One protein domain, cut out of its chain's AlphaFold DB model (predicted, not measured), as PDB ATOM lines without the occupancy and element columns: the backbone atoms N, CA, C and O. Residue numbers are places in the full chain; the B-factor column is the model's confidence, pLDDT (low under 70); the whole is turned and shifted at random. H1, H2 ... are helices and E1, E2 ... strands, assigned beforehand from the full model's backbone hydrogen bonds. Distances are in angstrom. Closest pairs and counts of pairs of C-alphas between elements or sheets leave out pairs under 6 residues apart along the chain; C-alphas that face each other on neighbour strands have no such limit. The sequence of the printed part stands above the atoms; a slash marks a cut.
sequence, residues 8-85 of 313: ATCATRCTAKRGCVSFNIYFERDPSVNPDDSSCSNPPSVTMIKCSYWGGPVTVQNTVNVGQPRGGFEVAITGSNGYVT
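Overview. This is residues 8 to 85 of the 313 residues of an uncharacterized protein of Aureobasidium pullulans (UniProt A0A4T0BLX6). A long, narrow, twisted sheet of three antiparallel strands has the short helix H1 packed on one face near one end, where E1 begins and E2 ends. Two long loops make much of the rest: residues 32 to 44 reach out past the other end of the sheet, and residues 55 to 75 lead from the H1 end back to that far end, where E3 begins. Of 78 printed residues, 37 are in named elements, under half, in the order H1, E1, E2, E3; the sheet runs E2, E1, E3, and the class is mixed, helices and strands. The whole is loose and elongated, with a radius of gyration of the C-alphas of 14.9 A and spans of 45 by 24 by 18 A.

Along the chain. Find C-alpha 8 at (-34.471, 64.477, 82.721); from there H1 runs through residues 8 to 15. Go on to C-alpha 22 at (-43.920, 57.813, 87.004), where E1, residues 22 to 31, begins its 27.6 A; it bends by 52 degrees at residue 27. E2, residues 45 to 54, covers 27.2 A. E3, residues 76 to 84, covers 23.5 A, bends by 60 degrees at residue 79 and ends with C-alpha 84 at (-43.553, 60.357, 90.334).

Arrangement. Begin with the hairpin E1 and E2, antiparallel at 158 degrees: look for N 28 and O 48 at 2.8 A and N 24 and O 52 at 3.0 A, within hydrogen-bond range. On the other side of E1 you will find E3, antiparallel to it at 168 degrees, with N 29 and O 76 at 2.8 A and N 25 and O 81 at 3.0 A. E1 is the inner strand; E2 and E3 are edge strands and apart. H1 is on the sheet, at a height over the sheet of 8.5 A. It lies over E1, and E2 is only just left out, with 2 of the helix's C-alphas falling on it. On the local plane it stands at 58 degrees to E1, only just slantwise to the strands. The closest C-alphas of H1 and E1 are those of Cys 14 and Phe 23, 6.9 A apart; for H1 and E2 they are those of Cys 10 and Cys 51, 5.9 A apart. Every O i to N i+4 pair of H1 is within hydrogen-bond range.

Size, cuts and confidence. The two C-alphas farthest apart, those of Ser 39 and Thr 85, are separated by 45.8 A. The printed part has no cut. H1 to E1 is a short link of 6 residues; E1 to E2, with 13, and E2 to E3, with 21, are long links. In that last link, residues 69 to 70 pair antiparallel with residues 73 to 74. The mean pLDDT of the printed part is 88.9, and no printed residue is under 70.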
ATOM      1  N   ALA A   8     -33.666  63.578  83.539       95.38
ATOM      2  CA  ALA A   8     -34.471  64.477  82.721       95.38
ATOM      3  C   ALA A   8     -34.882  63.796  81.412       95.38
ATOM      4  O   ALA A   8     -36.053  63.845  81.038       95.38
ATOM      5  N   THR A   9     -33.971  63.055  80.774       95.94
ATOM      6  CA  THR A   9     -34.305  62.259  79.586       95.94
ATOM      7  C   THR A   9     -35.378  61.204  79.883       95.94
ATOM      8  O   THR A   9     -36.321  61.055  79.099       95.94
ATOM      9  N   CYS A  10     -35.291  60.477  81.008       95.62
ATOM     10  CA  CYS A  10     -36.358  59.546  81.395       95.62
ATOM     11  C   CYS A  10     -37.687  60.283  81.649       95.62
ATOM     12  O   CYS A  10     -38.732  59.817  81.195       95.62
ATOM     13  N   ALA A  11     -37.662  61.446  82.304       93.81
ATOM     14  CA  ALA A  11     -38.856  62.255  82.543       93.81
ATOM     15  C   ALA A  11     -39.507  62.714  81.228       93.81
ATOM     16  O   ALA A  11     -40.692  62.468  81.022       93.81
ATOM     17  N   THR A  12     -38.739  63.272  80.286       94.00
ATOM     18  CA  THR A  12     -39.235  63.670  78.956       94.00
ATOM     19  C   THR A  12     -39.852  62.490  78.206       94.00
ATOM     20  O   THR A  12     -40.932  62.611  77.624       94.00
ATOM     21  N   ARG A  13     -39.205  61.318  78.248       94.38
ATOM     22  CA  ARG A  13     -39.738  60.093  77.633       94.38
ATOM     23  C   ARG A  13     -41.003  59.588  78.327       94.38
ATOM     24  O   ARG A  13     -41.845  59.011  77.643       94.38
ATOM     25  N   CYS A  14     -41.143  59.783  79.639       91.31
ATOM     26  CA  CYS A  14     -42.374  59.485  80.368       91.31
ATOM     27  C   CYS A  14     -43.491  60.438  79.936       91.31
ATOM     28  O   CYS A  14     -44.515  59.970  79.462       91.31
ATOM     29  N   THR A  15     -43.269  61.752  79.961       88.31
ATOM     30  CA  THR A  15     -44.272  62.754  79.556       88.31
ATOM     31  C   THR A  15     -44.783  62.544  78.126       88.31
ATOM     32  O   THR A  15     -45.963  62.740  77.852       88.31
ATOM     33  N   ALA A  16     -43.925  62.083  77.209       88.81
ATOM     34  CA  ALA A  16     -44.319  61.757  75.836       88.81
ATOM     35  C   ALA A  16     -45.179  60.477  75.711       88.81
ATOM     36  O   ALA A  16     -45.776  60.229  74.662       88.81
ATOM     37  N   LYS A  17     -45.239  59.634  76.749       85.88
ATOM     38  CA  LYS A  17     -46.035  58.401  76.783       85.88
ATOM     39  C   LYS A  17     -47.376  58.667  77.448       85.88
ATOM     40  O   LYS A  17     -47.453  58.987  78.632       85.88
ATOM     41  N   ARG A  18     -48.459  58.438  76.706       79.38
ATOM     42  CA  ARG A  18     -49.818  58.524  77.251       79.38
ATOM     43  C   ARG A  18     -49.962  57.618  78.478       79.38
ATOM     44  O   ARG A  18     -49.673  56.427  78.405       79.38
ATOM     45  N   GLY A  19     -50.437  58.197  79.577       75.62
ATOM     46  CA  GLY A  19     -50.680  57.487  80.831       75.62
ATOM     47  C   GLY A  19     -49.432  57.248  81.680       75.62
ATOM     48  O   GLY A  19     -49.573  56.702  82.765       75.62
ATOM     49  N   CYS A  20     -48.232  57.652  81.248       86.44
ATOM     50  CA  CYS A  20     -47.060  57.580  82.116       86.44
ATOM     51  C   CYS A  20     -47.132  58.681  83.172       86.44
ATOM     52  O   CYS A  20     -47.190  59.866  82.849       86.44
ATOM     53  N   VAL A  21     -47.125  58.274  84.435       86.56
ATOM     54  CA  VAL A  21     -47.172  59.188  85.584       86.56
ATOM     55  C   VAL A  21     -45.963  59.021  86.494       86.56
ATOM     56  O   VAL A  21     -45.752  59.804  87.415       86.56
ATOM     57  N   SER A  22     -45.149  57.998  86.259       91.25
ATOM     58  CA  SER A  22     -43.920  57.813  87.004       91.25
ATOM     59  C   SER A  22     -42.927  56.937  86.252       91.25
ATOM     60  O   SER A  22     -43.273  56.235  85.294       91.25
ATOM     61  N   PHE A  23     -41.669  56.995  86.668       94.00
ATOM     62  CA  PHE A  23     -40.616  56.136  86.153       94.00
ATOM     63  C   PHE A  23     -39.611  55.798  87.246       94.00
ATOM     64  O   PHE A  23     -39.464  56.538  88.216       94.00
ATOM     65  N   ASN A  24     -38.874  54.708  87.069       95.06
ATOM     66  CA  ASN A  24     -37.627  54.495  87.790       95.06
ATOM     67  C   ASN A  24     -36.466  54.327  86.809       95.06
ATOM     68  O   ASN A  24     -36.612  53.703  85.755       95.06
ATOM     69  N   ILE A  25     -35.328  54.919  87.155       96.00
ATOM     70  CA  ILE A  25     -34.062  54.834  86.422       96.00
ATOM     71  C   ILE A  25     -33.065  54.022  87.245       96.00
ATOM     72  O   ILE A  25     -32.934  54.252  88.445       96.00
ATOM     73  N   TYR A  26     -32.401  53.051  86.620       95.19
ATOM     74  CA  TYR A  26     -31.512  52.105  87.299       95.19
ATOM     75  C   TYR A  26     -30.388  51.615  86.387       95.19
ATOM     76  O   TYR A  26     -30.484  51.686  85.157       95.19
ATOM     77  N   PHE A  27     -29.338  51.089  87.015       95.62
ATOM     78  CA  PHE A  27     -28.286  50.326  86.359       95.62
ATOM     79  C   PHE A  27     -28.656  48.843  86.379       95.62
ATOM     80  O   PHE A  27     -28.974  48.298  87.435       95.62
ATOM     81  N   GLU A  28     -28.595  48.188  85.225       94.88
ATOM     82  CA  GLU A  28     -28.730  46.740  85.090       94.88
ATOM     83  C   GLU A  28     -27.417  46.155  84.574       94.88
ATOM     84  O   GLU A  28     -26.875  46.597  83.558       94.88
ATOM     85  N   ARG A  29     -26.903  45.160  85.292       94.12
ATOM     86  CA  ARG A  29     -25.796  44.320  84.855       94.12
ATOM     87  C   ARG A  29     -26.358  43.242  83.931       94.12
ATOM     88  O   ARG A  29     -27.037  42.337  84.403       94.12
ATOM     89  N   ASP A  30     -26.043  43.325  82.646       91.69
ATOM     90  CA  ASP A  30     -26.484  42.385  81.610       91.69
ATOM     91  C   ASP A  30     -25.282  41.575  81.071       91.69
ATOM     92  O   ASP A  30     -24.146  42.064  81.090       91.69
ATOM     93  N   PRO A  31     -25.481  40.336  80.594       92.12
ATOM     94  CA  PRO A  31     -24.423  39.563  79.949       92.12
ATOM     95  C   PRO A  31     -24.121  40.122  78.546       92.12
ATOM     96  O   PRO A  31     -25.031  40.516  77.820       92.12
ATOM     97  N   SER A  32     -22.848  40.156  78.131       90.56
ATOM     98  CA  SER A  32     -22.458  40.694  76.814       90.56
ATOM     99  C   SER A  32     -22.915  39.829  75.635       90.56
ATOM    100  O   SER A  32     -22.983  40.311  74.507       90.56
ATOM    101  N   VAL A  33     -23.196  38.548  75.885       88.12
ATOM    102  CA  VAL A  33     -23.738  37.562  74.936       88.12
ATOM    103  C   VAL A  33     -24.747  36.664  75.659       88.12
ATOM    104  O   VAL A  33     -24.891  36.767  76.873       88.12
ATOM    105  N   ASN A  34     -25.468  35.798  74.944       86.19
ATOM    106  CA  ASN A  34     -26.455  34.911  75.565       86.19
ATOM    107  C   ASN A  34     -25.780  33.873  76.497       86.19
ATOM    108  O   ASN A  34     -25.047  33.028  75.985       86.19
ATOM    109  N   PRO A  35     -26.033  33.889  77.822       86.12
ATOM    110  CA  PRO A  35     -25.413  32.963  78.774       86.12
ATOM    111  C   PRO A  35     -26.031  31.553  78.769       86.12
ATOM    112  O   PRO A  35     -25.531  30.671  79.463       86.12
ATOM    113  N   ASP A  36     -27.103  31.322  78.004       83.94
ATOM    114  CA  ASP A  36     -27.684  29.983  77.819       83.94
ATOM    115  C   ASP A  36     -26.931  29.156  76.755       83.94
ATOM    116  O   ASP A  36     -27.217  27.974  76.556       83.94
ATOM    117  N   ASP A  37     -25.960  29.760  76.061       81.50
ATOM    118  CA  ASP A  37     -25.084  29.048  75.135       81.50
ATOM    119  C   ASP A  37     -24.067  28.190  75.906       81.50
ATOM    120  O   ASP A  37     -23.298  28.681  76.737       81.50
ATOM    121  N   SER A  38     -24.020  26.895  75.585       78.69
ATOM    122  CA  SER A  38     -23.084  25.928  76.178       78.69
ATOM    123  C   SER A  38     -21.602  26.317  76.061       78.69
ATOM    124  O   SER A  38     -20.788  25.860  76.861       78.69
ATOM    125  N   SER A  39     -21.245  27.159  75.089       83.44
ATOM    126  CA  SER A  39     -19.879  27.635  74.860       83.44
ATOM    127  C   SER A  39     -19.476  28.821  75.746       83.44
ATOM    128  O   SER A  39     -18.282  29.090  75.888       83.44
ATOM    129  N   CYS A  40     -20.434  29.525  76.365       81.25
ATOM    130  CA  CYS A  40     -20.160  30.686  77.212       81.25
ATOM    131  C   CYS A  40     -21.266  30.913  78.256       81.25
ATOM    132  O   CYS A  40     -22.083  31.824  78.144       81.25
ATOM    133  N   SER A  41     -21.262  30.102  79.315       82.19
ATOM    134  CA  SER A  41     -22.283  30.157  80.370       82.19
ATOM    135  C   SER A  41     -22.161  31.348  81.331       82.19
ATOM    136  O   SER A  41     -23.098  31.638  82.074       82.19
ATOM    137  N   ASN A  42     -21.014  32.037  81.336       84.69
ATOM    138  CA  ASN A  42     -20.763  33.225  82.154       84.69
ATOM    139  C   ASN A  42     -19.936  34.265  81.372       84.69
ATOM    140  O   ASN A  42     -18.717  34.356  81.549       84.69
ATOM    141  N   PRO A  43     -20.570  35.015  80.461       88.69
ATOM    142  CA  PRO A  43     -19.885  36.009  79.649       88.69
ATOM    143  C   PRO A  43     -19.494  37.260  80.454       88.69
ATOM    144  O   PRO A  43     -20.036  37.505  81.538       88.69
ATOM    145  N   PRO A  44     -18.593  38.108  79.923       91.69
ATOM    146  CA  PRO A  44     -18.345  39.437  80.472       91.69
ATOM    147  C   PRO A  44     -19.641  40.239  80.641       91.69
ATOM    148  O   PRO A  44     -20.565  40.139  79.835       91.69
ATOM    149  N   SER A  45     -19.715  41.063  81.683       91.69
ATOM    150  CA  SER A  45     -20.877  41.923  81.907       91.69
ATOM    151  C   SER A  45     -20.776  43.237  81.141       91.69
ATOM    152  O   SER A  45     -19.716  43.863  81.113       91.69
ATOM    153  N   VAL A  46     -21.914  43.720  80.657       92.94
ATOM    154  CA  VAL A  46     -22.130  45.116  80.273       92.94
ATOM    155  C   VAL A  46     -23.055  45.781  81.292       92.94
ATOM    156  O   VAL A  46     -23.903  45.127  81.897       92.94
ATOM    157  N   THR A  47     -22.883  47.083  81.513       92.62
ATOM    158  CA  THR A  47     -23.798  47.859  82.362       92.62
ATOM    159  C   THR A  47     -24.706  48.691  81.480       92.62
ATOM    160  O   THR A  47     -24.239  49.460  80.644       92.62
ATOM    161  N   MET A  48     -26.006  48.541  81.691       92.75
ATOM    162  CA  MET A  48     -27.049  49.232  80.958       92.75
ATOM    163  C   MET A  48     -27.793  50.189  81.875       92.75
ATOM    164  O   MET A  48     -28.135  49.835  82.997       92.75
ATOM    165  N   ILE A  49     -28.107  51.384  81.379       95.56
ATOM    166  CA  ILE A  49     -28.972  52.327  82.091       95.56
ATOM    167  C   ILE A  49     -30.370  52.250  81.478       95.56
ATOM    168  O   ILE A  49     -30.570  52.469  80.272       95.56
ATOM    169  N   LYS A  50     -31.355  51.895  82.303       94.75
ATOM    170  CA  LYS A  50     -32.742  51.673  81.878       94.75
ATOM    171  C   LYS A  50     -33.685  52.635  82.593       94.75
ATOM    172  O   LYS A  50     -33.538  52.888  83.783       94.75
ATOM    173  N   CYS A  51     -34.672  53.138  81.848       94.75
ATOM    174  CA  CYS A  51     -35.857  53.793  82.400       94.75
ATOM    175  C   CYS A  51     -37.025  52.804  82.290       94.75
ATOM    176  O   CYS A  51     -37.344  52.371  81.178       94.75
ATOM    177  N   SER A  52     -37.682  52.479  83.401       93.69
ATOM    178  CA  SER A  52     -38.962  51.766  83.401       93.69
ATOM    179  C   SER A  52     -40.094  52.751  83.665       93.69
ATOM    180  O   SER A  52     -39.995  53.562  84.581       93.69
ATOM    181  N   TYR A  53     -41.150  52.701  82.853       92.19
ATOM    182  CA  TYR A  53     -42.257  53.662  82.856       92.19
ATOM    183  C   TYR A  53     -43.523  53.022  83.409       92.19
ATOM    184  O   TYR A  53     -43.826  51.876  83.077       92.19
ATOM    185  N   TRP A  54     -44.286  53.777  84.193       88.31
ATOM    186  CA  TRP A  54     -45.414  53.248  84.948       88.31
ATOM    187  C   TRP A  54     -46.670  54.101  84.769       88.31
ATOM    188  O   TRP A  54     -46.620  55.333  84.749       88.31
ATOM    189  N   GLY A  55     -47.815  53.414  84.684       80.19
ATOM    190  CA  GLY A  55     -49.153  54.019  84.642       80.19
ATOM    191  C   GLY A  55     -49.763  54.332  86.012       80.19
ATOM    192  O   GLY A  55     -50.912  54.751  86.099       80.19
ATOM    193  N   GLY A  56     -48.998  54.104  87.077       80.00
ATOM    194  CA  GLY A  56     -49.305  54.464  88.458       80.00
ATOM    195  C   GLY A  56     -48.031  54.950  89.155       80.00
ATOM    196  O   GLY A  56     -46.976  54.983  88.519       80.00
ATOM    197  N   PRO A  57     -48.094  55.345  90.434       84.25
ATOM    198  CA  PRO A  57     -46.931  55.785  91.191       84.25
ATOM    199  C   PRO A  57     -45.964  54.618  91.424       84.25
ATOM    200  O   PRO A  57     -46.365  53.530  91.848       84.25
ATOM    201  N   VAL A  58     -44.674  54.850  91.189       87.31
ATOM    202  CA  VAL A  58     -43.619  53.990  91.733       87.31
ATOM    203  C   VAL A  58     -43.500  54.214  93.235       87.31
ATOM    204  O   VAL A  58     -43.580  55.341  93.724       87.31
ATOM    205  N   THR A  59     -43.297  53.130  93.969       81.94
ATOM    206  CA  THR A  59     -43.058  53.120  95.409       81.94
ATOM    207  C   THR A  59     -41.922  52.156  95.723       81.94
ATOM    208  O   THR A  59     -41.585  51.283  94.920       81.94
ATOM    209  N   VAL A  60     -41.341  52.267  96.918       80.69
ATOM    210  CA  VAL A  60     -40.319  51.311  97.376       80.69
ATOM    211  C   VAL A  60     -40.860  49.877  97.447       80.69
ATOM    212  O   VAL A  60     -40.108  48.929  97.272       80.69
ATOM    213  N   GLN A  61     -42.171  49.708  97.646       77.00
ATOM    214  CA  GLN A  61     -42.822  48.402  97.732       77.00
ATOM    215  C   GLN A  61     -43.060  47.749  96.364       77.00
ATOM    216  O   GLN A  61     -43.125  46.525  96.295       77.00
ATOM    217  N   ASN A  62     -43.215  48.526  95.283       78.62
ATOM    218  CA  ASN A  62     -43.485  47.974  93.946       78.62
ATOM    219  C   ASN A  62     -42.261  47.970  93.008       78.62
ATOM    220  O   ASN A  62     -42.298  47.316  91.968       78.62
ATOM    221  N   THR A  63     -41.158  48.622  93.390       83.75
ATOM    222  CA  THR A  63     -39.895  48.662  92.626       83.75
ATOM    223  C   THR A  63     -38.837  47.700  93.184       83.75
ATOM    224  O   THR A  63     -37.685  48.064  93.390       83.75
ATOM    225  N   VAL A  64     -39.226  46.442  93.409       85.75
ATOM    226  CA  VAL A  64     -38.414  45.429  94.121       85.75
ATOM    227  C   VAL A  64     -37.605  44.487  93.218       85.75
ATOM    228  O   VAL A  64     -37.034  43.513  93.697       85.75
ATOM    229  N   ASN A  65     -37.565  44.727  91.903       84.44
ATOM    230  CA  ASN A  65     -36.798  43.878  90.993       84.44
ATOM    231  C   ASN A  65     -35.289  44.055  91.235       84.44
ATOM    232  O   ASN A  65     -34.749  45.133  90.996       84.44
ATOM    233  N   VAL A  66     -34.628  42.985  91.674       88.81
ATOM    234  CA  VAL A  66     -33.179  42.939  91.935       88.81
ATOM    235  C   VAL A  66     -32.391  42.214  90.838       88.81
ATOM    236  O   VAL A  66     -31.165  42.190  90.891       88.81
ATOM    237  N   GLY A  67     -33.076  41.685  89.820       89.31
ATOM    238  CA  GLY A  67     -32.504  40.833  88.782       89.31
ATOM    239  C   GLY A  67     -32.719  39.339  89.047       89.31
ATOM    240  O   GLY A  67     -33.466  38.948  89.946       89.31
ATOM    241  N   GLN A  68     -32.106  38.500  88.213       89.88
ATOM    242  CA  GLN A  68     -32.272  37.049  88.239       89.88
ATOM    243  C   GLN A  68     -31.064  36.334  87.610       89.88
ATOM    244  O   GLN A  68     -30.424  36.887  86.708       89.88
ATOM    245  N   PRO A  69     -30.771  35.085  88.005       89.44
ATOM    246  CA  PRO A  69     -29.791  34.271  87.297       89.44
ATOM    247  C   PRO A  69     -30.257  33.949  85.865       89.44
ATOM    248  O   PRO A  69     -31.446  33.737  85.616       89.44
ATOM    249  N   ARG A  70     -29.308  33.896  84.925       87.19
ATOM    250  CA  ARG A  70     -29.476  33.404  83.548       87.19
ATOM    251  C   ARG A  70     -28.280  32.520  83.202       87.19
ATOM    252  O   ARG A  70     -27.163  33.024  83.099       87.19
ATOM    253  N   GLY A  71     -28.490  31.211  83.087       84.81
ATOM    254  CA  GLY A  71     -27.383  30.255  83.027       84.81
ATOM    255  C   GLY A  71     -26.451  30.399  84.240       84.81
ATOM    256  O   GLY A  71     -26.906  30.379  85.384       84.81
ATOM    257  N   GLY A  72     -25.149  30.566  83.989       84.81
ATOM    258  CA  GLY A  72     -24.131  30.831  85.015       84.81
ATOM    259  C   GLY A  72     -23.887  32.316  85.317       84.81
ATOM    260  O   GLY A  72     -22.989  32.625  86.099       84.81
ATOM    261  N   PHE A  73     -24.642  33.234  84.702       90.50
ATOM    262  CA  PHE A  73     -24.512  34.682  84.876       90.50
ATOM    263  C   PHE A  73     -25.599  35.240  85.803       90.50
ATOM    264  O   PHE A  73     -26.758  34.826  85.752       90.50
ATOM    265  N   GLU A  74     -25.253  36.241  86.608       91.00
ATOM    266  CA  GLU A  74     -26.189  36.932  87.497       91.00
ATOM    267  C   GLU A  74     -26.533  38.324  86.954       91.00
ATOM    268  O   GLU A  74     -25.681  39.220  86.918       91.00
ATOM    269  N   VAL A  75     -27.792  38.508  86.535       93.00
ATOM    270  CA  VAL A  75     -28.329  39.844  86.256       93.00
ATOM    271  C   VAL A  75     -28.608  40.518  87.586       93.00
ATOM    272  O   VAL A  75     -29.304  39.955  88.427       93.00
ATOM    273  N   ALA A  76     -28.096  41.733  87.752       93.25
ATOM    274  CA  ALA A  76     -28.269  42.518  88.965       93.25
ATOM    275  C   ALA A  76     -28.786  43.914  88.622       93.25
ATOM    276  O   ALA A  76     -28.317  44.537  87.667       93.25
ATOM    277  N   ILE A  77     -29.722  44.414  89.423       94.00
ATOM    278  CA  ILE A  77     -30.266  45.769  89.298       94.00
ATOM    279  C   ILE A  77     -29.853  46.586  90.522       94.00
ATOM    280  O   ILE A  77     -30.052  46.165  91.658       94.00
ATOM    281  N   THR A  78     -29.277  47.769  90.299       92.56
ATOM    282  CA  THR A  78     -28.838  48.676  91.371       92.56
ATOM    283  C   THR A  78     -29.029  50.148  91.000       92.56
ATOM    284  O   THR A  78     -29.326  50.488  89.853       92.56
ATOM    285  N   GLY A  79     -28.891  51.046  91.981       90.06
ATOM    286  CA  GLY A  79     -29.042  52.493  91.789       90.06
ATOM    287  C   GLY A  79     -30.424  52.892  91.258       90.06
ATOM    288  O   GLY A  79     -30.527  53.803  90.435       90.06
ATOM    289  N   SER A  80     -31.469  52.170  91.674       92.94
ATOM    290  CA  SER A  80     -32.848  52.397  91.237       92.94
ATOM    291  C   SER A  80     -33.456  53.585  91.970       92.94
ATOM    292  O   SER A  80     -33.710  53.510  93.169       92.94
ATOM    293  N   ASN A  81     -33.705  54.673  91.244       93.38
ATOM    294  CA  ASN A  81     -34.372  55.861  91.771       93.38
ATOM    295  C   ASN A  81     -35.733  56.037  91.097       93.38
ATOM    296  O   ASN A  81     -35.814  56.071  89.867       93.38
ATOM    297  N   GLY A  82     -36.791  56.148  91.904       92.81
ATOM    298  CA  GLY A  82     -38.166  56.350  91.452       92.81
ATOM    299  C   GLY A  82     -38.584  57.821  91.463       92.81
ATOM    300  O   GLY A  82     -38.296  58.545  92.412       92.81
ATOM    301  N   TYR A  83     -39.301  58.242  90.426       91.88
ATOM    302  CA  TYR A  83     -39.794  59.603  90.230       91.88
ATOM    303  C   TYR A  83     -41.263  59.559  89.831       91.88
ATOM    304  O   TYR A  83     -41.623  58.901  88.856       91.88
ATOM    305  N   VAL A  84     -42.107  60.280  90.564       89.25
ATOM    306  CA  VAL A  84     -43.553  60.357  90.334       89.25
ATOM    307  C   VAL A  84     -43.915  61.795  89.971       89.25
ATOM    308  O   VAL A  84     -43.458  62.724  90.636       89.25
ATOM    309  N   THR A  85     -44.717  61.993  88.921       83.44
ATOM    310  CA  THR A  85     -45.156  63.339  88.537       83.44
ATOM    311  C   THR A  85     -46.081  63.929  89.596       83.44
ATOM    312  O   THR A  85     -46.934  63.249  90.157       83.44
TER     313      THR A  85